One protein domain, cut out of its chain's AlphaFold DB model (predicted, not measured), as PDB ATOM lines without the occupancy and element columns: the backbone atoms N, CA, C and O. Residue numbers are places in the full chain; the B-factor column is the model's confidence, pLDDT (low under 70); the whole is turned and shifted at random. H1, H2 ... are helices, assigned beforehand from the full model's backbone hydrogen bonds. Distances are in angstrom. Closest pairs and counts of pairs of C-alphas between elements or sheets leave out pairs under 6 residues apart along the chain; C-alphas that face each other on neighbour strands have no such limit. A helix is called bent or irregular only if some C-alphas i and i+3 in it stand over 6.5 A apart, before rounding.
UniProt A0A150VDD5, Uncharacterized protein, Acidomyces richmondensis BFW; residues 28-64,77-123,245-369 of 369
ATOM      1  N   PRO A  28       8.432  48.905  38.341       61.41
ATOM      2  CA  PRO A  28       8.547  48.355  36.997       61.41
ATOM      3  C   PRO A  28       8.833  46.850  37.087       61.41
ATOM      4  O   PRO A  28       9.743  46.452  37.804       61.41
ATOM      5  N   HIS A  29       8.091  45.996  36.375       62.78
ATOM      6  CA  HIS A  29       8.317  44.539  36.378       62.78
ATOM      7  C   HIS A  29       9.779  44.154  36.079       62.78
ATOM      8  O   HIS A  29      10.266  43.108  36.502       62.78
ATOM      9  N   GLU A  30      10.482  45.030  35.371       68.38
ATOM     10  CA  GLU A  30      11.877  44.922  34.974       68.38
ATOM     11  C   GLU A  30      12.846  44.882  36.176       68.38
ATOM     12  O   GLU A  30      13.904  44.268  36.069       68.38
ATOM     13  N   ILE A  31      12.486  45.430  37.351       67.75
ATOM     14  CA  ILE A  31      13.324  45.305  38.570       67.75
ATOM     15  C   ILE A  31      13.300  43.893  39.177       67.75
ATOM     16  O   ILE A  31      14.176  43.529  39.967       67.75
ATOM     17  N   PHE A  32      12.301  43.090  38.805       75.94
ATOM     18  CA  PHE A  32      12.117  41.709  39.251       75.94
ATOM     19  C   PHE A  32      12.649  40.690  38.241       75.94
ATOM     20  O   PHE A  32      12.772  39.507  38.567       75.94
ATOM     21  N   GLU A  33      12.979  41.131  37.025       78.81
ATOM     22  CA  GLU A  33      13.414  40.247  35.953       78.81
ATOM     23  C   GLU A  33      14.692  39.500  36.356       78.81
ATOM     24  O   GLU A  33      15.675  40.095  36.800       78.81
ATOM     25  N   LYS A  34      14.652  38.162  36.258       80.31
ATOM     26  CA  LYS A  34      15.750  37.249  36.635       80.31
ATOM     27  C   LYS A  34      16.271  37.437  38.067       80.31
ATOM     28  O   LYS A  34      17.399  37.038  38.367       80.31
ATOM     29  N   GLY A  35      15.482  38.063  38.940       80.81
ATOM     30  CA  GLY A  35      15.868  38.339  40.318       80.81
ATOM     31  C   GLY A  35      16.991  39.363  40.484       80.81
ATOM     32  O   GLY A  35      17.668  39.331  41.508       80.81
ATOM     33  N   ILE A  36      17.222  40.265  39.519       83.19
ATOM     34  CA  ILE A  36      18.336  41.236  39.580       83.19
ATOM     35  C   ILE A  36      18.258  42.111  40.841       83.19
ATOM     36  O   ILE A  36      19.254  42.238  41.554       83.19
ATOM     37  N   GLY A  37      17.077  42.645  41.170       80.06
ATOM     38  CA  GLY A  37      16.888  43.445  42.383       80.06
ATOM     39  C   GLY A  37      17.113  42.662  43.678       80.06
ATOM     40  O   GLY A  37      17.716  43.189  44.610       80.06
ATOM     41  N   TYR A  38      16.703  41.390  43.724       84.19
ATOM     42  CA  TYR A  38      16.985  40.526  44.872       84.19
ATOM     43  C   TYR A  38      18.485  40.262  44.994       84.19
ATOM     44  O   TYR A  38      19.060  40.470  46.052       84.19
ATOM     45  N   SER A  39      19.156  39.902  43.898       85.00
ATOM     46  CA  SER A  39      20.583  39.564  43.897       85.00
ATOM     47  C   SER A  39      21.491  40.678  44.428       85.00
ATOM     48  O   SER A  39      22.566  40.383  44.958       85.00
ATOM     49  N   GLY A  40      21.098  41.940  44.238       81.25
ATOM     50  CA  GLY A  40      21.823  43.118  44.720       81.25
ATOM     51  C   GLY A  40      21.513  43.503  46.170       81.25
ATOM     52  O   GLY A  40      22.145  44.419  46.695       81.25
ATOM     53  N   ALA A  41      20.560  42.838  46.829       80.88
ATOM     54  CA  ALA A  41      20.217  43.104  48.219       80.88
ATOM     55  C   ALA A  41      21.323  42.631  49.189       80.88
ATOM     56  O   ALA A  41      22.095  41.722  48.865       80.88
ATOM     57  N   PRO A  42      21.412  43.212  50.401       78.06
ATOM     58  CA  PRO A  42      22.387  42.787  51.403       78.06
ATOM     59  C   PRO A  42      22.291  41.285  51.698       78.06
ATOM     60  O   PRO A  42      21.200  40.735  51.840       78.06
ATOM     61  N   GLY A  43      23.445  40.621  51.777       75.62
ATOM     62  CA  GLY A  43      23.534  39.173  52.004       75.62
ATOM     63  C   GLY A  43      23.320  38.306  50.758       75.62
ATOM     64  O   GLY A  43      23.461  37.090  50.846       75.62
ATOM     65  N   GLN A  44      23.030  38.900  49.597       85.19
ATOM     66  CA  GLN A  44      22.842  38.169  48.341       85.19
ATOM     67  C   GLN A  44      24.119  38.128  47.494       85.19
ATOM     68  O   GLN A  44      25.027  38.947  47.651       85.19
ATOM     69  N   ASN A  45      24.199  37.162  46.575       87.56
ATOM     70  CA  ASN A  45      25.444  36.848  45.865       87.56
ATOM     71  C   ASN A  45      26.019  38.026  45.062       87.56
ATOM     72  O   ASN A  45      27.236  38.187  45.057       87.56
ATOM     73  N   ALA A  46      25.198  38.867  44.412       86.75
ATOM     74  CA  ALA A  46      25.746  40.005  43.655       86.75
ATOM     75  C   ALA A  46      26.257  41.114  44.577       86.75
ATOM     76  O   ALA A  46      27.308  41.690  44.297       86.75
ATOM     77  N   TYR A  47      25.583  41.359  45.705       85.69
ATOM     78  CA  TYR A  47      26.093  42.263  46.735       85.69
ATOM     79  C   TYR A  47      27.452  41.788  47.264       85.69
ATOM     80  O   TYR A  47      28.421  42.548  47.275       85.69
ATOM     81  N   ILE A  48      27.550  40.510  47.643       87.88
ATOM     82  CA  ILE A  48      28.787  39.916  48.166       87.88
ATOM     83  C   ILE A  48      29.902  39.985  47.118       87.88
ATOM     84  O   ILE A  48      31.009  40.416  47.436       87.88
ATOM     85  N   ALA A  49      29.612  39.616  45.869       89.38
ATOM     86  CA  ALA A  49      30.578  39.629  44.775       89.38
ATOM     87  C   ALA A  49      31.125  41.028  44.479       89.38
ATOM     88  O   ALA A  49      32.340  41.192  44.355       89.38
ATOM     89  N   LYS A  50      30.266  42.054  44.445       87.81
ATOM     90  CA  LYS A  50      30.705  43.445  44.264       87.81
ATOM     91  C   LYS A  50      31.590  43.914  45.412       87.81
ATOM     92  O   LYS A  50      32.672  44.441  45.171       87.81
ATOM     93  N   ARG A  51      31.178  43.664  46.658       87.62
ATOM     94  CA  ARG A  51      31.962  44.032  47.848       87.62
ATOM     95  C   ARG A  51      33.302  43.302  47.905       87.62
ATOM     96  O   ARG A  51      34.304  43.906  48.279       87.62
ATOM     97  N   ALA A  52      33.335  42.032  47.507       88.69
ATOM     98  CA  ALA A  52      34.561  41.248  47.422       88.69
ATOM     99  C   ALA A  52      35.502  41.815  46.352       88.69
ATOM    100  O   ALA A  52      36.678  42.030  46.636       88.69
ATOM    101  N   ALA A  53      34.984  42.126  45.161       88.31
ATOM    102  CA  ALA A  53      35.757  42.740  44.087       88.31
ATOM    103  C   ALA A  53      36.340  44.105  44.497       88.31
ATOM    104  O   ALA A  53      37.539  44.331  44.331       88.31
ATOM    105  N   GLU A  54      35.536  44.987  45.100       87.44
ATOM    106  CA  GLU A  54      35.994  46.282  45.626       87.44
ATOM    107  C   GLU A  54      37.100  46.118  46.676       87.44
ATOM    108  O   GLU A  54      38.135  46.785  46.603       87.44
ATOM    109  N   ALA A  55      36.899  45.218  47.643       87.56
ATOM    110  CA  ALA A  55      37.860  44.970  48.713       87.56
ATOM    111  C   ALA A  55      39.182  44.405  48.173       87.56
ATOM    112  O   ALA A  55      40.254  44.828  48.604       87.56
ATOM    113  N   VAL A  56      39.116  43.496  47.196       89.38
ATOM    114  CA  VAL A  56      40.292  42.941  46.518       89.38
ATOM    115  C   VAL A  56      41.044  44.030  45.755       89.38
ATOM    116  O   VAL A  56      42.256  44.153  45.924       89.38
ATOM    117  N   VAL A  57      40.349  44.862  44.971       88.88
ATOM    118  CA  VAL A  57      40.966  45.974  44.224       88.88
ATOM    119  C   VAL A  57      41.618  46.985  45.169       88.88
ATOM    120  O   VAL A  57      42.729  47.448  44.902       88.88
ATOM    121  N   ALA A  58      40.969  47.303  46.289       86.69
ATOM    122  CA  ALA A  58      41.538  48.182  47.305       86.69
ATOM    123  C   ALA A  58      42.786  47.570  47.964       86.69
ATOM    124  O   ALA A  58      43.768  48.276  48.177       86.69
ATOM    125  N   ALA A  59      42.777  46.262  48.241       87.31
ATOM    126  CA  ALA A  59      43.893  45.561  48.875       87.31
ATOM    127  C   ALA A  59      45.137  45.453  47.976       87.31
ATOM    128  O   ALA A  59      46.261  45.457  48.475       87.31
ATOM    129  N   ILE A  60      44.956  45.363  46.655       86.25
ATOM    130  CA  ILE A  60      46.069  45.280  45.692       86.25
ATOM    131  C   ILE A  60      46.552  46.642  45.190       86.25
ATOM    132  O   ILE A  60      47.574  46.701  44.495       86.25
ATOM    133  N   ALA A  61      45.837  47.729  45.492       81.00
ATOM    134  CA  ALA A  61      46.213  49.071  45.070       81.00
ATOM    135  C   ALA A  61      47.575  49.467  45.668       81.00
ATOM    136  O   ALA A  61      47.814  49.345  46.866       81.00
ATOM    137  N   ALA A  62      48.480  49.955  44.816       63.88
ATOM    138  CA  ALA A  62      49.779  50.450  45.259       63.88
ATOM    139  C   ALA A  62      49.600  51.708  46.128       63.88
ATOM    140  O   ALA A  62      48.825  52.590  45.737       63.88
ATOM    141  N   PRO A  63      50.342  51.876  47.237       57.16
ATOM    142  CA  PRO A  63      50.368  53.153  47.934       57.16
ATOM    143  C   PRO A  63      50.929  54.237  47.003       57.16
ATOM    144  O   PRO A  63      51.967  54.064  46.365       57.16
ATOM    145  N   ALA A  64      50.260  55.391  46.942       48.72
ATOM    146  CA  ALA A  64      50.587  56.485  46.019       48.72
ATOM    147  C   ALA A  64      52.001  57.095  46.203       48.72
ATOM    148  O   ALA A  64      52.426  57.899  45.377       48.72
ATOM    149  N   CYS A  77      61.619  41.636  40.497       72.06
ATOM    150  CA  CYS A  77      60.207  41.648  40.123       72.06
ATOM    151  C   CYS A  77      59.929  42.434  38.824       72.06
ATOM    152  O   CYS A  77      58.798  42.443  38.338       72.06
ATOM    153  N   GLY A  78      60.929  43.115  38.255       69.62
ATOM    154  CA  GLY A  78      60.845  43.828  36.975       69.62
ATOM    155  C   GLY A  78      61.414  43.063  35.776       69.62
ATOM    156  O   GLY A  78      61.273  43.534  34.648       69.62
ATOM    157  N   VAL A  79      62.054  41.910  35.994       72.19
ATOM    158  CA  VAL A  79      62.768  41.168  34.945       72.19
ATOM    159  C   VAL A  79      61.889  40.046  34.378       72.19
ATOM    160  O   VAL A  79      61.396  39.210  35.135       72.19
ATOM    161  N   PRO A  80      61.685  39.977  33.048       66.69
ATOM    162  CA  PRO A  80      60.909  38.902  32.436       66.69
ATOM    163  C   PRO A  80      61.537  37.520  32.656       66.69
ATOM    164  O   PRO A  80      62.694  37.306  32.293       66.69
ATOM    165  N   GLY A  81      60.740  36.568  33.143       69.94
ATOM    166  CA  GLY A  81      61.173  35.194  33.430       69.94
ATOM    167  C   GLY A  81      61.606  34.961  34.879       69.94
ATOM    168  O   GLY A  81      61.835  33.815  35.256       69.94
ATOM    169  N   GLU A  82      61.671  36.013  35.698       77.88
ATOM    170  CA  GLU A  82      61.880  35.865  37.136       77.88
ATOM    171  C   GLU A  82      60.572  35.478  37.847       77.88
ATOM    172  O   GLU A  82      59.504  36.024  37.540       77.88
ATOM    173  N   PRO A  83      60.634  34.604  38.863       81.31
ATOM    174  CA  PRO A  83      59.448  34.112  39.561       81.31
ATOM    175  C   PRO A  83      58.715  35.232  40.312       81.31
ATOM    176  O   PRO A  83      57.493  35.193  40.425       81.31
ATOM    177  N   CYS A  84      59.415  36.285  40.760       81.88
ATOM    178  CA  CYS A  84      58.751  37.456  41.342       81.88
ATOM    179  C   CYS A  84      57.930  38.249  40.308       81.88
ATOM    180  O   CYS A  84      56.867  38.794  40.619       81.88
ATOM    181  N   MET A  85      58.395  38.313  39.061       82.00
ATOM    182  CA  MET A  85      57.687  39.004  37.987       82.00
ATOM    183  C   MET A  85      56.428  38.230  37.564       82.00
ATOM    184  O   MET A  85      55.379  38.842  37.363       82.00
ATOM    185  N   GLU A  86      56.472  36.892  37.578       83.75
ATOM    186  CA  GLU A  86      55.268  36.053  37.448       83.75
ATOM    187  C   GLU A  86      54.210  36.412  38.513       83.75
ATOM    188  O   GLU A  86      53.017  36.463  38.210       83.75
ATOM    189  N   LYS A  87      54.620  36.766  39.744       87.44
ATOM    190  CA  LYS A  87      53.678  37.223  40.787       87.44
ATOM    191  C   LYS A  87      53.075  38.590  40.494       87.44
ATOM    192  O   LYS A  87      51.924  38.823  40.851       87.44
ATOM    193  N   ARG A  88      53.787  39.489  39.806       84.81
ATOM    194  CA  ARG A  88      53.178  40.744  39.326       84.81
ATOM    195  C   ARG A  88      52.074  40.480  38.306       84.81
ATOM    196  O   ARG A  88      51.033  41.124  38.386       84.81
ATOM    197  N   TYR A  89      52.260  39.513  37.407       85.19
ATOM    198  CA  TYR A  89      51.187  39.093  36.501       85.19
ATOM    199  C   TYR A  89      50.012  38.452  37.241       85.19
ATOM    200  O   TYR A  89      48.868  38.693  36.871       85.19
ATOM    201  N   ALA A  90      50.265  37.691  38.308       87.88
ATOM    202  CA  ALA A  90      49.193  37.161  39.149       87.88
ATOM    203  C   ALA A  90      48.380  38.285  39.827       87.88
ATOM    204  O   ALA A  90      47.152  38.234  39.826       87.88
ATOM    205  N   VAL A  91      49.035  39.347  40.320       86.62
ATOM    206  CA  VAL A  91      48.344  40.543  40.846       86.62
ATOM    207  C   VAL A  91      47.465  41.202  39.774       86.62
ATOM    208  O   VAL A  91      46.318  41.540  40.055       86.62
ATOM    209  N   ASP A  92      47.969  41.356  38.547       85.62
ATOM    210  CA  ASP A  92      47.214  41.933  37.422       85.62
ATOM    211  C   ASP A  92      46.030  41.050  36.985       85.62
ATOM    212  O   ASP A  92      44.935  41.546  36.707       85.62
ATOM    213  N   LYS A  93      46.208  39.723  37.011       88.00
ATOM    214  CA  LYS A  93      45.142  38.744  36.760       88.00
ATOM    215  C   LYS A  93      44.025  38.855  37.802       88.00
ATOM    216  O   LYS A  93      42.857  38.906  37.419       88.00
ATOM    217  N   ILE A  94      44.370  38.944  39.092       88.19
ATOM    218  CA  ILE A  94      43.396  39.171  40.174       88.19
ATOM    219  C   ILE A  94      42.675  40.506  39.968       88.19
ATOM    220  O   ILE A  94      41.448  40.551  40.040       88.19
ATOM    221  N   TRP A  95      43.419  41.582  39.684       87.19
ATOM    222  CA  TRP A  95      42.847  42.906  39.425       87.19
ATOM    223  C   TRP A  95      41.823  42.850  38.289       87.19
ATOM    224  O   TRP A  95      40.690  43.304  38.447       87.19
ATOM    225  N   THR A  96      42.204  42.241  37.165       86.50
ATOM    226  CA  THR A  96      41.361  42.150  35.967       86.50
ATOM    227  C   THR A  96      40.101  41.356  36.253       86.50
ATOM    228  O   THR A  96      39.011  41.800  35.897       86.50
ATOM    229  N   LYS A  97      40.225  40.224  36.956       89.69
ATOM    230  CA  LYS A  97      39.068  39.413  37.334       89.69
ATOM    231  C   LYS A  97      38.139  40.136  38.302       89.69
ATOM    232  O   LYS A  97      36.929  40.090  38.109       89.69
ATOM    233  N   ALA A  98      38.668  40.865  39.281       86.81
ATOM    234  CA  ALA A  98      37.840  41.666  40.179       86.81
ATOM    235  C   ALA A  98      37.050  42.750  39.417       86.81
ATOM    236  O   ALA A  98      35.849  42.904  39.641       86.81
ATOM    237  N   HIS A  99      37.681  43.448  38.466       84.69
ATOM    238  CA  HIS A  99      36.988  44.417  37.601       84.69
ATOM    239  C   HIS A  99      35.956  43.765  36.688       84.69
ATOM    240  O   HIS A  99      34.865  44.300  36.523       84.69
ATOM    241  N   GLU A 100      36.266  42.612  36.103       86.50
ATOM    242  CA  GLU A 100      35.329  41.859  35.267       86.50
ATOM    243  C   GLU A 100      34.069  41.472  36.051       86.50
ATOM    244  O   GLU A 100      32.959  41.716  35.576       86.50
ATOM    245  N   VAL A 101      34.228  40.948  37.271       86.19
ATOM    246  CA  VAL A 101      33.108  40.611  38.164       86.19
ATOM    247  C   VAL A 101      32.284  41.854  38.490       86.19
ATOM    248  O   VAL A 101      31.065  41.844  38.315       86.19
ATOM    249  N   PHE A 102      32.935  42.938  38.919       86.94
ATOM    250  CA  PHE A 102      32.244  44.175  39.279       86.94
ATOM    251  C   PHE A 102      31.454  44.751  38.095       86.94
ATOM    252  O   PHE A 102      30.244  44.953  38.202       86.94
ATOM    253  N   ASN A 103      32.116  44.933  36.949       84.44
ATOM    254  CA  ASN A 103      31.523  45.530  35.753       84.44
ATOM    255  C   ASN A 103      30.400  44.665  35.174       84.44
ATOM    256  O   ASN A 103      29.397  45.196  34.707       84.44
ATOM    257  N   THR A 104      30.530  43.334  35.216       85.50
ATOM    258  CA  THR A 104      29.480  42.424  34.729       85.50
ATOM    259  C   THR A 104      28.215  42.536  35.575       85.50
ATOM    260  O   THR A 104      27.105  42.548  35.042       85.50
ATOM    261  N   LEU A 105      28.360  42.639  36.898       83.81
ATOM    262  CA  LEU A 105      27.219  42.791  37.799       83.81
ATOM    263  C   LEU A 105      26.623  44.203  37.730       83.81
ATOM    264  O   LEU A 105      25.404  44.355  37.766       83.81
ATOM    265  N   GLU A 106      27.455  45.235  37.603       81.62
ATOM    266  CA  GLU A 106      27.003  46.615  37.412       81.62
ATOM    267  C   GLU A 106      26.261  46.804  36.086       81.62
ATOM    268  O   GLU A 106      25.179  47.385  36.086       81.62
ATOM    269  N   ALA A 107      26.765  46.252  34.979       81.19
ATOM    270  CA  ALA A 107      26.099  46.326  33.680       81.19
ATOM    271  C   ALA A 107      24.687  45.726  33.723       81.19
ATOM    272  O   ALA A 107      23.749  46.316  33.195       81.19
ATOM    273  N   ARG A 108      24.508  44.596  34.417       80.62
ATOM    274  CA  ARG A 108      23.192  43.958  34.581       80.62
ATOM    275  C   ARG A 108      22.220  44.800  35.398       80.62
ATOM    276  O   ARG A 108      21.040  44.872  35.065       80.62
ATOM    277  N   GLU A 109      22.703  45.437  36.460       79.19
ATOM    278  CA  GLU A 109      21.882  46.362  37.243       79.19
ATOM    279  C   GLU A 109      21.530  47.615  36.432       79.19
ATOM    280  O   GLU A 109      20.378  48.037  36.448       79.19
ATOM    281  N   ALA A 110      22.471  48.150  35.651       77.88
ATOM    282  CA  ALA A 110      22.238  49.296  34.776       77.88
ATOM    283  C   ALA A 110      21.240  48.985  33.644       77.88
ATOM    284  O   ALA A 110      20.415  49.832  33.301       77.88
ATOM    285  N   GLU A 111      21.279  47.779  33.072       77.44
ATOM    286  CA  GLU A 111      20.297  47.308  32.084       77.44
ATOM    287  C   GLU A 111      18.893  47.186  32.691       77.44
ATOM    288  O   GLU A 111      17.911  47.612  32.072       77.44
ATOM    289  N   ALA A 112      18.793  46.656  33.913       73.19
ATOM    290  CA  ALA A 112      17.532  46.576  34.646       73.19
ATOM    291  C   ALA A 112      16.995  47.971  35.011       73.19
ATOM    292  O   ALA A 112      15.812  48.241  34.800       73.19
ATOM    293  N   ASP A 113      17.857  48.890  35.458       70.00
ATOM    294  CA  ASP A 113      17.501  50.287  35.733       70.00
ATOM    295  C   ASP A 113      17.040  51.021  34.461       70.00
ATOM    296  O   ASP A 113      16.018  51.716  34.460       70.00
ATOM    297  N   ALA A 114      17.744  50.851  33.340       70.94
ATOM    298  CA  ALA A 114      17.365  51.461  32.067       70.94
ATOM    299  C   ALA A 114      16.010  50.936  31.563       70.94
ATOM    300  O   ALA A 114      15.165  51.717  31.105       70.94
ATOM    301  N   SER A 115      15.783  49.627  31.692       70.00
ATOM    302  CA  SER A 115      14.523  48.972  31.327       70.00
ATOM    303  C   SER A 115      13.373  49.437  32.225       70.00
ATOM    304  O   SER A 115      12.305  49.798  31.724       70.00
ATOM    305  N   ALA A 116      13.621  49.568  33.529       66.81
ATOM    306  CA  ALA A 116      12.688  50.125  34.502       66.81
ATOM    307  C   ALA A 116      12.278  51.572  34.174       66.81
ATOM    308  O   ALA A 116      11.088  51.909  34.177       66.81
ATOM    309  N   ILE A 117      13.239  52.430  33.815       68.94
ATOM    310  CA  ILE A 117      12.972  53.815  33.394       68.94
ATOM    311  C   ILE A 117      12.152  53.844  32.095       68.94
ATOM    312  O   ILE A 117      11.213  54.640  31.968       68.94
ATOM    313  N   ALA A 118      12.473  52.988  31.122       66.94
ATOM    314  CA  ALA A 118      11.725  52.892  29.870       66.94
ATOM    315  C   ALA A 118      10.271  52.442  30.104       66.94
ATOM    316  O   ALA A 118       9.337  53.024  29.537       66.94
ATOM    317  N   ALA A 119      10.061  51.471  30.994       65.50
ATOM    318  CA  ALA A 119       8.744  50.983  31.377       65.50
ATOM    319  C   ALA A 119       7.922  52.037  32.127       65.50
ATOM    320  O   ALA A 119       6.750  52.245  31.803       65.50
ATOM    321  N   ALA A 120       8.541  52.775  33.052       61.53
ATOM    322  CA  ALA A 120       7.905  53.898  33.739       61.53
ATOM    323  C   ALA A 120       7.497  55.015  32.759       61.53
ATOM    324  O   ALA A 120       6.386  55.545  32.830       61.53
ATOM    325  N   ARG A 121       8.342  55.333  31.764       60.62
ATOM    326  CA  ARG A 121       7.988  56.281  30.687       60.62
ATOM    327  C   ARG A 121       6.809  55.784  29.847       60.62
ATOM    328  O   ARG A 121       5.934  56.574  29.483       60.62
ATOM    329  N   LYS A 122       6.756  54.482  29.546       58.03
ATOM    330  CA  LYS A 122       5.647  53.861  28.806       58.03
ATOM    331  C   LYS A 122       4.346  53.878  29.615       58.03
ATOM    332  O   LYS A 122       3.306  54.244  29.069       58.03
ATOM    333  N   SER A 123       4.396  53.547  30.905       55.00
ATOM    334  CA  SER A 123       3.221  53.548  31.782       55.00
ATOM    335  C   SER A 123       2.694  54.966  32.022       55.00
ATOM    336  O   SER A 123       1.480  55.172  31.992       55.00
ATOM    337  N   CYS A 245      67.902  42.707  20.919       44.38
ATOM    338  CA  CYS A 245      66.919  42.600  22.005       44.38
ATOM    339  C   CYS A 245      67.109  41.323  22.836       44.38
ATOM    340  O   CYS A 245      67.056  41.369  24.065       44.38
ATOM    341  N   MET A 246      67.380  40.192  22.174       50.00
ATOM    342  CA  MET A 246      67.642  38.929  22.868       50.00
ATOM    343  C   MET A 246      68.988  38.953  23.584       50.00
ATOM    344  O   MET A 246      69.057  38.532  24.730       50.00
ATOM    345  N   GLU A 247      70.026  39.521  22.973       54.94
ATOM    346  CA  GLU A 247      71.352  39.606  23.594       54.94
ATOM    347  C   GLU A 247      71.332  40.450  24.880       54.94
ATOM    348  O   GLU A 247      71.827  40.024  25.921       54.94
ATOM    349  N   LYS A 248      70.658  41.609  24.857       57.66
ATOM    350  CA  LYS A 248      70.494  42.450  26.055       57.66
ATOM    351  C   LYS A 248      69.616  41.801  27.118       57.66
ATOM    352  O   LYS A 248      69.896  41.954  28.302       57.66
ATOM    353  N   ARG A 249      68.566  41.078  26.715       58.38
ATOM    354  CA  ARG A 249      67.733  40.308  27.646       58.38
ATOM    355  C   ARG A 249      68.546  39.203  28.319       58.38
ATOM    356  O   ARG A 249      68.501  39.106  29.537       58.38
ATOM    357  N   ASN A 250      69.324  38.444  27.549       64.69
ATOM    358  CA  ASN A 250      70.177  37.374  28.063       64.69
ATOM    359  C   ASN A 250      71.243  37.924  29.017       64.69
ATOM    360  O   ASN A 250      71.404  37.389  30.105       64.69
ATOM    361  N   ALA A 251      71.883  39.047  28.678       68.25
ATOM    362  CA  ALA A 251      72.850  39.701  29.561       68.25
ATOM    363  C   ALA A 251      72.229  40.166  30.892       68.25
ATOM    364  O   ALA A 251      72.865  40.071  31.942       68.25
ATOM    365  N   ILE A 252      70.980  40.649  30.869       66.62
ATOM    366  CA  ILE A 252      70.233  40.986  32.088       66.62
ATOM    367  C   ILE A 252      69.952  39.711  32.888       66.62
ATOM    368  O   ILE A 252      70.306  39.653  34.061       66.62
ATOM    369  N   THR A 253      69.388  38.674  32.268       67.62
ATOM    370  CA  THR A 253      69.104  37.395  32.938       67.62
ATOM    371  C   THR A 253      70.362  36.785  33.567       67.62
ATOM    372  O   THR A 253      70.335  36.400  34.731       67.62
ATOM    373  N   GLU A 254      71.495  36.786  32.863       72.62
ATOM    374  CA  GLU A 254      72.781  36.316  33.393       72.62
ATOM    375  C   GLU A 254      73.273  37.145  34.589       72.62
ATOM    376  O   GLU A 254      73.823  36.594  35.547       72.62
ATOM    377  N   ALA A 255      73.082  38.468  34.567       71.38
ATOM    378  CA  ALA A 255      73.435  39.329  35.691       71.38
ATOM    379  C   ALA A 255      72.571  39.029  36.928       71.38
ATOM    380  O   ALA A 255      73.110  38.893  38.027       71.38
ATOM    381  N   PHE A 256      71.258  38.858  36.756       70.00
ATOM    382  CA  PHE A 256      70.353  38.496  37.852       70.00
ATOM    383  C   PHE A 256      70.619  37.091  38.391       70.00
ATOM    384  O   PHE A 256      70.551  36.885  39.602       70.00
ATOM    385  N   GLN A 257      71.031  36.158  37.534       74.50
ATOM    386  CA  GLN A 257      71.431  34.822  37.963       74.50
ATOM    387  C   GLN A 257      72.672  34.859  38.867       74.50
ATOM    388  O   GLN A 257      72.669  34.244  39.932       74.50
ATOM    389  N   LYS A 258      73.678  35.677  38.534       75.38
ATOM    390  CA  LYS A 258      74.845  35.907  39.409       75.38
ATOM    391  C   LYS A 258      74.468  36.590  40.727       75.38
ATOM    392  O   LYS A 258      75.017  36.252  41.774       75.38
ATOM    393  N   ILE A 259      73.524  37.535  40.707       72.25
ATOM    394  CA  ILE A 259      73.022  38.161  41.944       72.25
ATOM    395  C   ILE A 259      72.279  37.126  42.794       72.25
ATOM    396  O   ILE A 259      72.444  37.122  44.008       72.25
ATOM    397  N   ARG A 260      71.517  36.213  42.186       71.56
ATOM    398  CA  ARG A 260      70.828  35.129  42.894       71.56
ATOM    399  C   ARG A 260      71.807  34.151  43.543       71.56
ATOM    400  O   ARG A 260      71.583  33.742  44.676       71.56
ATOM    401  N   GLU A 261      72.904  33.820  42.868       75.00
ATOM    402  CA  GLU A 261      73.988  33.017  43.455       75.00
ATOM    403  C   GLU A 261      74.622  33.720  44.668       75.00
ATOM    404  O   GLU A 261      74.892  33.082  45.684       75.00
ATOM    405  N   ALA A 262      74.807  35.043  44.599       74.81
ATOM    406  CA  ALA A 262      75.361  35.841  45.695       74.81
ATOM    407  C   ALA A 262      74.345  36.187  46.805       74.81
ATOM    408  O   ALA A 262      74.724  36.528  47.925       74.81
ATOM    409  N   SER A 263      73.049  36.177  46.502       73.69
ATOM    410  CA  SER A 263      71.951  36.605  47.374       73.69
ATOM    411  C   SER A 263      70.672  35.837  47.022       73.69
ATOM    412  O   SER A 263      69.765  36.382  46.389       73.69
ATOM    413  N   PRO A 264      70.563  34.572  47.464       72.69
ATOM    414  CA  PRO A 264      69.481  33.673  47.054       72.69
ATOM    415  C   PRO A 264      68.089  34.134  47.498       72.69
ATOM    416  O   PRO A 264      67.101  33.744  46.893       72.69
ATOM    417  N   ASN A 265      68.008  34.998  48.515       79.31
ATOM    418  CA  ASN A 265      66.747  35.488  49.076       79.31
ATOM    419  C   ASN A 265      66.337  36.879  48.563       79.31
ATOM    420  O   ASN A 265      65.340  37.420  49.040       79.31
ATOM    421  N   ALA A 266      67.089  37.494  47.642       76.12
ATOM    422  CA  ALA A 266      66.805  38.859  47.190       76.12
ATOM    423  C   ALA A 266      65.455  38.963  46.455       76.12
ATOM    424  O   ALA A 266      64.670  39.865  46.743       76.12
ATOM    425  N   ALA A 267      65.147  37.998  45.580       75.25
ATOM    426  CA  ALA A 267      63.867  37.928  44.875       75.25
ATOM    427  C   ALA A 267      62.689  37.733  45.843       75.25
ATOM    428  O   ALA A 267      61.691  38.450  45.764       75.25
ATOM    429  N   LYS A 268      62.834  36.824  46.815       83.62
ATOM    430  CA  LYS A 268      61.860  36.620  47.890       83.62
ATOM    431  C   LYS A 268      61.639  37.880  48.728       83.62
ATOM    432  O   LYS A 268      60.495  38.247  48.981       83.62
ATOM    433  N   ALA A 269      62.707  38.564  49.131       83.50
ATOM    434  CA  ALA A 269      62.617  39.787  49.927       83.50
ATOM    435  C   ALA A 269      61.874  40.908  49.182       83.50
ATOM    436  O   ALA A 269      61.040  41.584  49.776       83.50
ATOM    437  N   GLU A 270      62.124  41.065  47.880       81.81
ATOM    438  CA  GLU A 270      61.402  42.031  47.046       81.81
ATOM    439  C   GLU A 270      59.938  41.617  46.824       81.81
ATOM    440  O   GLU A 270      59.042  42.461  46.839       81.81
ATOM    441  N   CYS A 271      59.664  40.315  46.680       85.00
ATOM    442  CA  CYS A 271      58.301  39.825  46.493       85.00
ATOM    443  C   CYS A 271      57.412  40.056  47.722       85.00
ATOM    444  O   CYS A 271      56.250  40.440  47.578       85.00
ATOM    445  N   TYR A 272      57.950  39.818  48.919       88.00
ATOM    446  CA  TYR A 272      57.244  39.948  50.199       88.00
ATOM    447  C   TYR A 272      57.409  41.329  50.855       88.00
ATOM    448  O   TYR A 272      57.045  41.500  52.018       88.00
ATOM    449  N   ASP A 273      57.932  42.316  50.124       85.31
ATOM    450  CA  ASP A 273      58.009  43.702  50.584       85.31
ATOM    451  C   ASP A 273      56.601  44.207  50.986       85.31
ATOM    452  O   ASP A 273      55.669  44.132  50.179       85.31
ATOM    453  N   PRO A 274      56.411  44.711  52.219       80.06
ATOM    454  CA  PRO A 274      55.090  45.072  52.736       80.06
ATOM    455  C   PRO A 274      54.525  46.358  52.119       80.06
ATOM    456  O   PRO A 274      53.354  46.666  52.318       80.06
ATOM    457  N   VAL A 275      55.342  47.136  51.406       74.75
ATOM    458  CA  VAL A 275      54.922  48.401  50.795       74.75
ATOM    459  C   VAL A 275      54.435  48.169  49.370       74.75
ATOM    460  O   VAL A 275      53.435  48.756  48.962       74.75
ATOM    461  N   ASP A 276      55.140  47.337  48.599       75.69
ATOM    462  CA  ASP A 276      54.900  47.221  47.154       75.69
ATOM    463  C   ASP A 276      55.049  45.802  46.580       75.69
ATOM    464  O   ASP A 276      54.850  45.588  45.381       75.69
ATOM    465  N   GLY A 277      55.401  44.826  47.414       84.31
ATOM    466  CA  GLY A 277      55.731  43.475  46.985       84.31
ATOM    467  C   GLY A 277      54.528  42.728  46.388       84.31
ATOM    468  O   GLY A 277      53.455  42.692  46.999       84.31
ATOM    469  N   PRO A 278      54.663  42.089  45.207       87.81
ATOM    470  CA  PRO A 278      53.557  41.361  44.588       87.81
ATOM    471  C   PRO A 278      53.059  40.177  45.428       87.81
ATOM    472  O   PRO A 278      51.852  39.954  45.485       87.81
ATOM    473  N   CYS A 279      53.938  39.457  46.137       90.56
ATOM    474  CA  CYS A 279      53.517  38.381  47.039       90.56
ATOM    475  C   CYS A 279      52.675  38.926  48.203       90.56
ATOM    476  O   CYS A 279      51.659  38.330  48.562       90.56
ATOM    477  N   HIS A 280      53.062  40.079  48.765       90.56
ATOM    478  CA  HIS A 280      52.297  40.729  49.832       90.56
ATOM    479  C   HIS A 280      50.890  41.119  49.358       90.56
ATOM    480  O   HIS A 280      49.909  40.855  50.051       90.56
ATOM    481  N   ARG A 281      50.770  41.664  48.143       88.94
ATOM    482  CA  ARG A 281      49.474  42.037  47.555       88.94
ATOM    483  C   ARG A 281      48.566  40.842  47.277       88.94
ATOM    484  O   ARG A 281      47.369  40.938  47.524       88.94
ATOM    485  N   ILE A 282      49.110  39.716  46.805       92.81
ATOM    486  CA  ILE A 282      48.332  38.476  46.625       92.81
ATOM    487  C   ILE A 282      47.777  38.004  47.974       92.81
ATOM    488  O   ILE A 282      46.592  37.687  48.083       92.81
ATOM    489  N   ALA A 283      48.606  38.014  49.023       93.69
ATOM    490  CA  ALA A 283      48.165  37.656  50.368       93.69
ATOM    491  C   ALA A 283      47.101  38.631  50.910       93.69
ATOM    492  O   ALA A 283      46.105  38.193  51.486       93.69
ATOM    493  N   ALA A 284      47.274  39.938  50.683       92.19
ATOM    494  CA  ALA A 284      46.309  40.963  51.074       92.19
ATOM    495  C   ALA A 284      44.962  40.798  50.347       92.19
ATOM    496  O   ALA A 284      43.915  40.865  50.990       92.19
ATOM    497  N   ALA A 285      44.976  40.504  49.043       92.12
ATOM    498  CA  ALA A 285      43.773  40.205  48.265       92.12
ATOM    499  C   ALA A 285      43.017  38.995  48.826       92.12
ATOM    500  O   ALA A 285      41.807  39.061  49.039       92.12
ATOM    501  N   ALA A 286      43.733  37.907  49.124       95.19
ATOM    502  CA  ALA A 286      43.138  36.704  49.693       95.19
ATOM    503  C   ALA A 286      42.538  36.948  51.086       95.19
ATOM    504  O   ALA A 286      41.458  36.442  51.393       95.19
ATOM    505  N   ALA A 287      43.213  37.739  51.924       94.44
ATOM    506  CA  ALA A 287      42.697  38.128  53.231       94.44
ATOM    507  C   ALA A 287      41.429  38.989  53.106       94.44
ATOM    508  O   ALA A 287      40.432  38.698  53.766       94.44
ATOM    509  N   ALA A 288      41.439  39.990  52.222       91.88
ATOM    510  CA  ALA A 288      40.289  40.855  51.970       91.88
ATOM    511  C   ALA A 288      39.078  40.062  51.451       91.88
ATOM    512  O   ALA A 288      37.964  40.240  51.941       91.88
ATOM    513  N   PHE A 289      39.300  39.138  50.514       93.69
ATOM    514  CA  PHE A 289      38.248  38.273  49.984       93.69
ATOM    515  C   PHE A 289      37.616  37.391  51.073       93.69
ATOM    516  O   PHE A 289      36.391  37.352  51.218       93.69
ATOM    517  N   LYS A 290      38.450  36.722  51.882       93.56
ATOM    518  CA  LYS A 290      37.987  35.876  52.994       93.56
ATOM    519  C   LYS A 290      37.219  36.672  54.042       93.56
ATOM    520  O   LYS A 290      36.222  36.177  54.558       93.56
ATOM    521  N   GLU A 291      37.651  37.897  54.328       91.44
ATOM    522  CA  GLU A 291      36.954  38.767  55.271       91.44
ATOM    523  C   GLU A 291      35.558  39.142  54.764       91.44
ATOM    524  O   GLU A 291      34.592  39.022  55.512       91.44
ATOM    525  N   ILE A 292      35.405  39.494  53.483       87.94
ATOM    526  CA  ILE A 292      34.076  39.759  52.910       87.94
ATOM    527  C   ILE A 292      33.188  38.512  52.951       87.94
ATOM    528  O   ILE A 292      32.013  38.617  53.299       87.94
ATOM    529  N   ARG A 293      33.729  37.323  52.660       86.75
ATOM    530  CA  ARG A 293      32.986  36.054  52.762       86.75
ATOM    531  C   ARG A 293      32.537  35.761  54.194       86.75
ATOM    532  O   ARG A 293      31.403  35.335  54.396       86.75
ATOM    533  N   ARG A 294      33.397  36.026  55.179       87.44
ATOM    534  CA  ARG A 294      33.078  35.884  56.607       87.44
ATOM    535  C   ARG A 294      31.975  36.856  57.025       87.44
ATOM    536  O   ARG A 294      30.972  36.426  57.584       87.44
ATOM    537  N   LEU A 295      32.124  38.139  56.689       83.56
ATOM    538  CA  LEU A 295      31.117  39.167  56.966       83.56
ATOM    539  C   LEU A 295      29.779  38.842  56.295       83.56
ATOM    540  O   LEU A 295      28.733  39.047  56.898       83.56
ATOM    541  N   ALA A 296      29.801  38.296  55.079       80.62
ATOM    542  CA  ALA A 296      28.601  37.866  54.375       80.62
ATOM    543  C   ALA A 296      27.912  36.658  55.031       80.62
ATOM    544  O   ALA A 296      26.689  36.609  55.061       80.62
ATOM    545  N   ALA A 297      28.676  35.704  55.571       77.50
ATOM    546  CA  ALA A 297      28.126  34.558  56.297       77.50
ATOM    547  C   ALA A 297      27.524  34.950  57.659       77.50
ATOM    548  O   ALA A 297      26.607  34.289  58.143       77.50
ATOM    549  N   GLU A 298      28.043  36.014  58.278       74.06
ATOM    550  CA  GLU A 298      27.555  36.564  59.549       74.06
ATOM    551  C   GLU A 298      26.426  37.592  59.370       74.06
ATOM    552  O   GLU A 298      25.677  37.854  60.314       74.06
ATOM    553  N   ALA A 299      26.293  38.177  58.177       64.06
ATOM    554  CA  ALA A 299      25.269  39.161  57.872       64.06
ATOM    555  C   ALA A 299      23.880  38.512  57.892       64.06
ATOM    556  O   ALA A 299      23.528  37.702  57.035       64.06
ATOM    557  N   GLN A 300      23.065  38.909  58.867       53.88
ATOM    558  CA  GLN A 300      21.637  38.629  58.844       53.88
ATOM    559  C   GLN A 300      20.944  39.580  57.841       53.88
ATOM    560  O   GLN A 300      21.346  40.742  57.709       53.88
ATOM    561  N   PRO A 301      19.911  39.113  57.109       51.84
ATOM    562  CA  PRO A 301      19.213  39.894  56.077       51.84
ATOM    563  C   PRO A 301      18.443  41.112  56.625       51.84
ATOM    564  O   PRO A 301      17.889  41.894  55.858       51.84
ATOM    565  N   ASP A 302      18.399  41.281  57.946       46.09
ATOM    566  CA  ASP A 302      17.709  42.346  58.671       46.09
ATOM    567  C   ASP A 302      18.620  43.533  59.042       46.09
ATOM    568  O   ASP A 302      18.166  44.474  59.699       46.09
ATOM    569  N   ALA A 303      19.881  43.545  58.589       42.31
ATOM    570  CA  ALA A 303      20.838  44.615  58.858       42.31
ATOM    571  C   ALA A 303      20.513  45.920  58.094       42.31
ATOM    572  O   ALA A 303      21.138  46.279  57.102       42.31
ATOM    573  N   THR A 304      19.517  46.620  58.642       44.66
ATOM    574  CA  THR A 304      19.398  48.062  58.906       44.66
ATOM    575  C   THR A 304      19.841  49.054  57.826       44.66
ATOM    576  O   THR A 304      20.983  49.089  57.390       44.66
ATOM    577  N   GLN A 305      18.900  49.942  57.488       44.84
ATOM    578  CA  GLN A 305      18.949  51.342  57.016       44.84
ATOM    579  C   GLN A 305      20.273  51.968  56.511       44.84
ATOM    580  O   GLN A 305      20.229  52.742  55.565       44.84
ATOM    581  N   TRP A 306      21.435  51.641  57.077       39.78
ATOM    582  CA  TRP A 306      22.763  52.046  56.606       39.78
ATOM    583  C   TRP A 306      23.195  51.345  55.305       39.78
ATOM    584  O   TRP A 306      23.882  51.944  54.478       39.78
ATOM    585  N   ALA A 307      22.743  50.104  55.070       53.81
ATOM    586  CA  ALA A 307      22.997  49.412  53.805       53.81
ATOM    587  C   ALA A 307      22.279  50.088  52.625       53.81
ATOM    588  O   ALA A 307      22.803  50.075  51.515       53.81
ATOM    589  N   HIS A 308      21.128  50.730  52.869       54.91
ATOM    590  CA  HIS A 308      20.280  51.278  51.815       54.91
ATOM    591  C   HIS A 308      20.991  52.315  50.948       54.91
ATOM    592  O   HIS A 308      20.828  52.249  49.740       54.91
ATOM    593  N   ASP A 309      21.802  53.228  51.485       54.28
ATOM    594  CA  ASP A 309      22.368  54.313  50.666       54.28
ATOM    595  C   ASP A 309      23.295  53.808  49.549       54.28
ATOM    596  O   ASP A 309      23.289  54.370  48.452       54.28
ATOM    597  N   HIS A 310      23.981  52.685  49.778       61.75
ATOM    598  CA  HIS A 310      24.936  52.079  48.843       61.75
ATOM    599  C   HIS A 310      24.319  50.993  47.946       61.75
ATOM    600  O   HIS A 310      25.029  50.368  47.163       61.75
ATOM    601  N   LEU A 311      23.007  50.754  48.045       72.25
ATOM    602  CA  LEU A 311      22.303  49.838  47.149       72.25
ATOM    603  C   LEU A 311      21.986  50.506  45.810       72.25
ATOM    604  O   LEU A 311      21.643  51.696  45.753       72.25
ATOM    605  N   SER A 312      22.022  49.706  44.745       74.56
ATOM    606  CA  SER A 312      21.496  50.107  43.444       74.56
ATOM    607  C   SER A 312      19.998  50.399  43.519       74.56
ATOM    608  O   SER A 312      19.293  49.956  44.435       74.56
ATOM    609  N   ALA A 313      19.502  51.188  42.567       77.25
ATOM    610  CA  ALA A 313      18.093  51.560  42.526       77.25
ATOM    611  C   ALA A 313      17.192  50.321  42.377       77.25
ATOM    612  O   ALA A 313      16.194  50.217  43.091       77.25
ATOM    613  N   VAL A 314      17.603  49.338  41.567       79.81
ATOM    614  CA  VAL A 314      16.932  48.030  41.447       79.81
ATOM    615  C   VAL A 314      16.819  47.307  42.796       79.81
ATOM    616  O   VAL A 314      15.737  46.846  43.161       79.81
ATOM    617  N   ALA A 315      17.912  47.231  43.566       79.56
ATOM    618  CA  ALA A 315      17.919  46.547  44.860       79.56
ATOM    619  C   ALA A 315      17.043  47.265  45.898       79.56
ATOM    620  O   ALA A 315      16.284  46.625  46.629       79.56
ATOM    621  N   LYS A 316      17.073  48.604  45.913       80.81
ATOM    622  CA  LYS A 316      16.161  49.426  46.730       80.81
ATOM    623  C   LYS A 316      14.697  49.165  46.371       80.81
ATOM    624  O   LYS A 316      13.882  48.949  47.267       80.81
ATOM    625  N   GLY A 317      14.381  49.160  45.075       79.00
ATOM    626  CA  GLY A 317      13.033  48.905  44.569       79.00
ATOM    627  C   GLY A 317      12.518  47.523  44.963       79.00
ATOM    628  O   GLY A 317      11.389  47.400  45.431       79.00
ATOM    629  N   HIS A 318      13.364  46.494  44.865       82.69
ATOM    630  CA  HIS A 318      13.004  45.146  45.293       82.69
ATOM    631  C   HIS A 318      12.734  45.063  46.803       82.69
ATOM    632  O   HIS A 318      11.712  44.509  47.201       82.69
ATOM    633  N   LEU A 319      13.601  45.639  47.645       81.50
ATOM    634  CA  LEU A 319      13.417  45.623  49.103       81.50
ATOM    635  C   LEU A 319      12.128  46.333  49.541       81.50
ATOM    636  O   LEU A 319      11.424  45.835  50.422       81.50
ATOM    637  N   ASN A 320      11.795  47.470  48.922       82.06
ATOM    638  CA  ASN A 320      10.539  48.169  49.195       82.06
ATOM    639  C   ASN A 320       9.326  47.314  48.786       82.06
ATOM    640  O   ASN A 320       8.432  47.093  49.606       82.06
ATOM    641  N   ALA A 321       9.346  46.733  47.582       81.06
ATOM    642  CA  ALA A 321       8.272  45.867  47.101       81.06
ATOM    643  C   ALA A 321       8.094  44.602  47.962       81.06
ATOM    644  O   ALA A 321       6.967  44.178  48.230       81.06
ATOM    645  N   ALA A 322       9.196  44.006  48.429       83.00
ATOM    646  CA  ALA A 322       9.176  42.864  49.339       83.00
ATOM    647  C   ALA A 322       8.554  43.234  50.696       83.00
ATOM    648  O   ALA A 322       7.706  42.495  51.203       83.00
ATOM    649  N   ARG A 323       8.904  44.405  51.253       83.31
ATOM    650  CA  ARG A 323       8.328  44.931  52.505       83.31
ATOM    651  C   ARG A 323       6.819  45.161  52.399       83.31
ATOM    652  O   ARG A 323       6.098  44.948  53.369       83.31
ATOM    653  N   GLU A 324       6.346  45.565  51.228       83.94
ATOM    654  CA  GLU A 324       4.923  45.767  50.926       83.94
ATOM    655  C   GLU A 324       4.182  44.469  50.568       83.94
ATOM    656  O   GLU A 324       2.961  44.470  50.406       83.94
ATOM    657  N   GLY A 325       4.892  43.341  50.488       82.38
ATOM    658  CA  GLY A 325       4.302  42.034  50.220       82.38
ATOM    659  C   GLY A 325       3.910  41.817  48.758       82.38
ATOM    660  O   GLY A 325       3.043  40.981  48.485       82.38
ATOM    661  N   HIS A 326       4.535  42.527  47.813       81.94
ATOM    662  CA  HIS A 326       4.261  42.336  46.391       81.94
ATOM    663  C   HIS A 326       4.614  40.902  45.942       81.94
ATOM    664  O   HIS A 326       5.729  40.429  46.182       81.94
ATOM    665  N   PRO A 327       3.705  40.190  45.247       82.88
ATOM    666  CA  PRO A 327       3.935  38.802  44.829       82.88
ATOM    667  C   PRO A 327       5.093  38.664  43.831       82.88
ATOM    668  O   PRO A 327       5.735  37.618  43.763       82.88
ATOM    669  N   GLU A 328       5.385  39.723  43.080       82.31
ATOM    670  CA  GLU A 328       6.492  39.772  42.123       82.31
ATOM    671  C   GLU A 328       7.858  39.772  42.799       82.31
ATOM    672  O   GLU A 328       8.781  39.169  42.262       82.31
ATOM    673  N   ALA A 329       7.974  40.341  44.003       81.25
ATOM    674  CA  ALA A 329       9.202  40.259  44.785       81.25
ATOM    675  C   ALA A 329       9.502  38.799  45.161       81.25
ATOM    676  O   ALA A 329      10.592  38.307  44.890       81.25
ATOM    677  N   LYS A 330       8.498  38.053  45.642       82.31
ATOM    678  CA  LYS A 330       8.652  36.616  45.945       82.31
ATOM    679  C   LYS A 330       8.993  35.781  44.715       82.31
ATOM    680  O   LYS A 330       9.751  34.820  44.802       82.31
ATOM    681  N   LYS A 331       8.419  36.122  43.559       85.81
ATOM    682  CA  LYS A 331       8.763  35.456  42.300       85.81
ATOM    683  C   LYS A 331      10.209  35.760  41.892       85.81
ATOM    684  O   LYS A 331      10.924  34.844  41.506       85.81
ATOM    685  N   ALA A 332      10.648  37.010  42.040       84.50
ATOM    686  CA  ALA A 332      12.013  37.434  41.743       84.50
ATOM    687  C   ALA A 332      13.058  36.681  42.580       84.50
ATOM    688  O   ALA A 332      14.120  36.357  42.060       84.50
ATOM    689  N   GLU A 333      12.754  36.364  43.842       85.56
ATOM    690  CA  GLU A 333      13.611  35.523  44.691       85.56
ATOM    691  C   GLU A 333      13.834  34.137  44.063       85.56
ATOM    692  O   GLU A 333      14.971  33.692  43.910       85.56
ATOM    693  N   ALA A 334      12.758  33.476  43.621       86.38
ATOM    694  CA  ALA A 334      12.846  32.178  42.952       86.38
ATOM    695  C   ALA A 334      13.574  32.272  41.598       86.38
ATOM    696  O   ALA A 334      14.448  31.453  41.305       86.38
ATOM    697  N   ASP A 335      13.258  33.297  40.801       87.56
ATOM    698  CA  ASP A 335      13.872  33.538  39.491       87.56
ATOM    699  C   ASP A 335      15.374  33.871  39.619       87.56
ATOM    700  O   ASP A 335      16.156  33.576  38.715       87.56
ATOM    701  N   CYS A 336      15.811  34.421  40.758       89.81
ATOM    702  CA  CYS A 336      17.217  34.724  41.023       89.81
ATOM    703  C   CYS A 336      18.104  33.475  41.030       89.81
ATOM    704  O   CYS A 336      19.242  33.516  40.554       89.81
ATOM    705  N   HIS A 337      17.581  32.370  41.566       90.50
ATOM    706  CA  HIS A 337      18.287  31.094  41.695       90.50
ATOM    707  C   HIS A 337      18.095  30.166  40.487       90.50
ATOM    708  O   HIS A 337      18.600  29.042  40.484       90.50
ATOM    709  N   ALA A 338      17.395  30.616  39.442       90.06
ATOM    710  CA  ALA A 338      17.324  29.891  38.179       90.06
ATOM    711  C   ALA A 338      18.729  29.739  37.542       90.06
ATOM    712  O   ALA A 338      19.642  30.502  37.873       90.06
ATOM    713  N   PRO A 339      18.942  28.789  36.609       88.25
ATOM    714  CA  PRO A 339      20.249  28.566  35.977       88.25
ATOM    715  C   PRO A 339      20.867  29.805  35.306       88.25
ATOM    716  O   PRO A 339      22.090  29.940  35.276       88.25
ATOM    717  N   ASP A 340      20.037  30.708  34.782       87.06
ATOM    718  CA  ASP A 340      20.417  31.999  34.192       87.06
ATOM    719  C   ASP A 340      20.037  33.207  35.076       87.06
ATOM    720  O   ASP A 340      20.172  34.366  34.659       87.06
ATOM    721  N   GLY A 341      19.582  32.930  36.299       87.88
ATOM    722  CA  GLY A 341      19.196  33.910  37.301       87.88
ATOM    723  C   GLY A 341      20.385  34.712  37.829       87.88
ATOM    724  O   GLY A 341      21.550  34.300  37.753       87.88
ATOM    725  N   ALA A 342      20.099  35.906  38.347       88.94
ATOM    726  CA  ALA A 342      21.125  36.835  38.808       88.94
ATOM    727  C   ALA A 342      21.973  36.271  39.961       88.94
ATOM    728  O   ALA A 342      23.195  36.411  39.923       88.94
ATOM    729  N   CYS A 343      21.366  35.553  40.908       90.31
ATOM    730  CA  CYS A 343      22.067  34.975  42.053       90.31
ATOM    731  C   CYS A 343      23.016  33.852  41.624       90.31
ATOM    732  O   CYS A 343      24.114  33.744  42.169       90.31
ATOM    733  N   THR A 344      22.612  33.028  40.655       92.50
ATOM    734  CA  THR A 344      23.433  31.926  40.122       92.50
ATOM    735  C   THR A 344      24.641  32.452  39.355       92.50
ATOM    736  O   THR A 344      25.754  31.952  39.511       92.50
ATOM    737  N   LEU A 345      24.442  33.488  38.541       91.31
ATOM    738  CA  LEU A 345      25.527  34.096  37.774       91.31
ATOM    739  C   LEU A 345      26.484  34.888  38.666       91.31
ATOM    740  O   LEU A 345      27.692  34.817  38.465       91.31
ATOM    741  N   ALA A 346      25.966  35.579  39.683       91.50
ATOM    742  CA  ALA A 346      26.798  36.242  40.677       91.50
ATOM    743  C   ALA A 346      27.596  35.251  41.536       91.50
ATOM    744  O   ALA A 346      28.758  35.517  41.821       91.50
ATOM    745  N   ALA A 347      27.011  34.103  41.899       92.56
ATOM    746  CA  ALA A 347      27.741  33.030  42.578       92.56
ATOM    747  C   ALA A 347      28.902  32.525  41.719       92.56
ATOM    748  O   ALA A 347      30.032  32.501  42.183       92.56
ATOM    749  N   ARG A 348      28.647  32.228  40.438       94.25
ATOM    750  CA  ARG A 348      29.702  31.797  39.512       94.25
ATOM    751  C   ARG A 348      30.809  32.840  39.369       94.25
ATOM    752  O   ARG A 348      31.977  32.490  39.420       94.25
ATOM    753  N   ALA A 349      30.451  34.112  39.210       92.69
ATOM    754  CA  ALA A 349      31.424  35.197  39.114       92.69
ATOM    755  C   ALA A 349      32.271  35.330  40.395       92.69
ATOM    756  O   ALA A 349      33.474  35.578  40.324       92.69
ATOM    757  N   LEU A 350      31.654  35.137  41.565       92.56
ATOM    758  CA  LEU A 350      32.353  35.109  42.847       92.56
ATOM    759  C   LEU A 350      33.304  33.907  42.956       92.56
ATOM    760  O   LEU A 350      34.440  34.089  43.391       92.56
ATOM    761  N   ASP A 351      32.869  32.722  42.524       94.75
ATOM    762  CA  ASP A 351      33.686  31.503  42.505       94.75
ATOM    763  C   ASP A 351      34.882  31.656  41.547       94.75
ATOM    764  O   ASP A 351      36.009  31.333  41.905       94.75
ATOM    765  N   GLU A 352      34.686  32.246  40.361       94.56
ATOM    766  CA  GLU A 352      35.772  32.523  39.406       94.56
ATOM    767  C   GLU A 352      36.821  33.503  39.967       94.56
ATOM    768  O   GLU A 352      38.018  33.376  39.681       94.56
ATOM    769  N   LEU A 353      36.395  34.482  40.774       93.88
ATOM    770  CA  LEU A 353      37.312  35.371  41.492       93.88
ATOM    771  C   LEU A 353      38.063  34.620  42.599       93.88
ATOM    772  O   LEU A 353      39.273  34.810  42.748       93.88
ATOM    773  N   GLU A 354      37.368  33.768  43.353       95.69
ATOM    774  CA  GLU A 354      37.969  32.915  44.385       95.69
ATOM    775  C   GLU A 354      39.031  31.986  43.782       95.69
ATOM    776  O   GLU A 354      40.150  31.917  44.296       95.69
ATOM    777  N   ASP A 355      38.736  31.354  42.647       96.12
ATOM    778  CA  ASP A 355      39.665  30.491  41.915       96.12
ATOM    779  C   ASP A 355      40.911  31.256  41.454       96.12
ATOM    780  O   ASP A 355      42.037  30.799  41.674       96.12
ATOM    781  N   ALA A 356      40.745  32.455  40.883       94.44
ATOM    782  CA  ALA A 356      41.874  33.285  40.456       94.44
ATOM    783  C   ALA A 356      42.783  33.695  41.632       94.44
ATOM    784  O   ALA A 356      44.014  33.742  41.495       94.44
ATOM    785  N   ILE A 357      42.190  33.976  42.796       95.38
ATOM    786  CA  ILE A 357      42.923  34.285  44.029       95.38
ATOM    787  C   ILE A 357      43.640  33.035  44.545       95.38
ATOM    788  O   ILE A 357      44.833  33.104  44.841       95.38
ATOM    789  N   ASN A 358      42.954  31.896  44.626       95.38
ATOM    790  CA  ASN A 358      43.512  30.648  45.144       95.38
ATOM    791  C   ASN A 358      44.658  30.122  44.270       95.38
ATOM    792  O   ASN A 358      45.688  29.717  44.807       95.38
ATOM    793  N   GLU A 359      44.532  30.200  42.944       94.50
ATOM    794  CA  GLU A 359      45.613  29.879  42.004       94.50
ATOM    795  C   GLU A 359      46.844  30.764  42.260       94.50
ATOM    796  O   GLU A 359      47.980  30.286  42.328       94.50
ATOM    797  N   SER A 360      46.619  32.062  42.481       92.88
ATOM    798  CA  SER A 360      47.690  33.021  42.757       92.88
ATOM    799  C   SER A 360      48.351  32.783  44.117       92.88
ATOM    800  O   SER A 360      49.577  32.870  44.214       92.88
ATOM    801  N   VAL A 361      47.571  32.443  45.151       94.38
ATOM    802  CA  VAL A 361      48.068  32.088  46.491       94.38
ATOM    803  C   VAL A 361      48.873  30.795  46.445       94.38
ATOM    804  O   VAL A 361      49.979  30.770  46.973       94.38
ATOM    805  N   ALA A 362      48.383  29.754  45.769       92.38
ATOM    806  CA  ALA A 362      49.120  28.501  45.598       92.38
ATOM    807  C   ALA A 362      50.461  28.728  44.882       92.38
ATOM    808  O   ALA A 362      51.460  28.074  45.170       92.38
ATOM    809  N   SER A 363      50.513  29.714  43.983       88.69
ATOM    810  CA  SER A 363      51.755  30.087  43.317       88.69
ATOM    811  C   SER A 363      52.809  30.675  44.278       88.69
ATOM    812  O   SER A 363      53.989  30.693  43.928       88.69
ATOM    813  N   LEU A 364      52.437  31.158  45.470       88.44
ATOM    814  CA  LEU A 364      53.382  31.723  46.448       88.44
ATOM    815  C   LEU A 364      54.332  30.676  47.046       88.44
ATOM    816  O   LEU A 364      55.419  31.047  47.489       88.44
ATOM    817  N   ASP A 365      53.952  29.397  47.003       85.00
ATOM    818  CA  ASP A 365      54.757  28.263  47.476       85.00
ATOM    819  C   ASP A 365      55.806  27.795  46.445       85.00
ATOM    820  O   ASP A 365      56.435  26.748  46.612       85.00
ATOM    821  N   ASP A 366      56.011  28.554  45.362       78.81
ATOM    822  CA  ASP A 366      56.984  28.229  44.320       78.81
ATOM    823  C   ASP A 366      58.420  28.187  44.886       78.81
ATOM    824  O   ASP A 366      58.945  29.224  45.303       78.81
ATOM    825  N   PRO A 367      59.109  27.027  44.855       74.50
ATOM    826  CA  PRO A 367      60.470  26.894  45.374       74.50
ATOM    827  C   PRO A 367      61.503  27.681  44.557       74.50
ATOM    828  O   PRO A 367      62.655  27.807  44.975       74.50
ATOM    829  N   ARG A 368      61.123  28.197  43.378       73.50
ATOM    830  CA  ARG A 368      61.968  29.087  42.578       73.50
ATOM    831  C   ARG A 368      62.046  30.495  43.174       73.50
ATOM    832  O   ARG A 368      62.918  31.230  42.714       73.50
ATOM    833  N   LEU A 369      61.180  30.873  44.120       69.50
ATOM    834  CA  LEU A 369      61.069  32.237  44.652       69.50
ATOM    835  C   LEU A 369      61.994  32.535  45.842       69.50
ATOM    836  O   LEU A 369      62.076  31.709  46.782       69.50
TER     837      LEU A 369
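Overview. This is residues 28 to 64, 77 to 123 and 245 to 369 of the 369 residues of an uncharacterized protein of Acidomyces richmondensis BFW (UniProt A0A150VDD5). The model is a long, loose bundle of four helices, H2, H3, H6 and H9, with the 41-residue H3 running along its length. At one end the short helices H1, H7 and H8 make a small cluster; beyond the other end, past the short H5, H4 stands crosswise and touches no helix. The printed part has 209 residues with nine named helices, H1 to H9 in order along the chain, and no named strand; the class is all helix. The whole is loose, with a radius of gyration of the C-alphas of 22.2 A, and only just elongated, spanning 73 by 37 by 33 A.

Arrangement. Start at H1, residues 33 to 39, and pass to H2, residues 45 to 60: they touch only at the corner by their tight link, and only just, with 3 pairs of C-alphas within 8 A, the closest being Ser 39 and Ala 46 at 5.2 A. Next comes the hub, H3, residues 83 to 123, which touches six helices. With residues 91 to 105 alone it touches H2, opposite ways at a steep tilt of 39 degrees; the closest C-alphas, of Ala 53 and Ala 98, are 4.6 A apart. H4, residues 245 to 262, is close to but not clearly touching H5, residues 266 to 271, and about perpendicular to it at 74 degrees; their closest C-alphas, of Arg 260 and Ala 266, are 7.0 A apart. H5 touches residues 83 to 87 of H3, with the C-alphas of Cys 84 and Cys 271 closest at 5.7 A. H6, residues 278 to 298, touches H2 at a shallow tilt of 28 degrees, opposite ways; the closest C-alphas are those of Val 56 and Ala 285, 4.8 A apart. H7, residues 313 to 323, touches H1, about perpendicular at 84 degrees, with the C-alphas of Gly 37 and Ala 315 closest at 4.1 A. H8, residues 327 to 336, also touches H1, about perpendicular at 87 degrees; the C-alphas of Gly 35 and Cys 336 come closest, at 3.9 A. Last, H9, residues 342 to 365, touches residues 87 to 105 of H3 at a shallow tilt of 9 degrees, opposite ways; look for the closest C-alphas at Ala 90 and Ser 360, 5.7 A apart. Helix packing is mostly crossed: leaving out the pairs that touch only at the corner or at their ends, 4 of the 13 pairs of helices that touch are at a shallow tilt. In the backbone, every O i to N i+4 pair is within hydrogen-bond range in H2 to H8; H9 has 18 of 20, and H1 has 1 of 3, beside 3 of 4 O i to N i+3 pairs.

Along the chain. Find C-alpha 33 at (13.414, 40.247, 35.953), where H1 begins; it is irregular, with C-alphas 34 and 37 8.5 A apart. H2 then spans 22.3 A. Find C-alpha 83 at (59.448, 34.112, 39.561); from there H3 runs 60.0 A to C-alpha 123. H4 spans 26.0 A, H6 30.4 A, H7 15.5 A and H8 14.4 A. H9 covers 35.8 A and ends at C-alpha 365, (54.757, 28.263, 47.476).

Size, cuts and confidence. The two C-alphas farthest apart are those of Ser 123 and Ala 262, at 75.6 A. Look for two cuts: residues 65 to 76 are not printed, with 18.6 A from C-alpha 64 to C-alpha 77, and residues 124 to 244 are not printed, with 65.4 A from C-alpha 123 to C-alpha 245. The link from H6 to H7, residues 299 to 312, is long. Mean pLDDT of the printed part is 79.4; 40 residues are under 70, among them 116 to 123, 245 to 253 and 299 to 310.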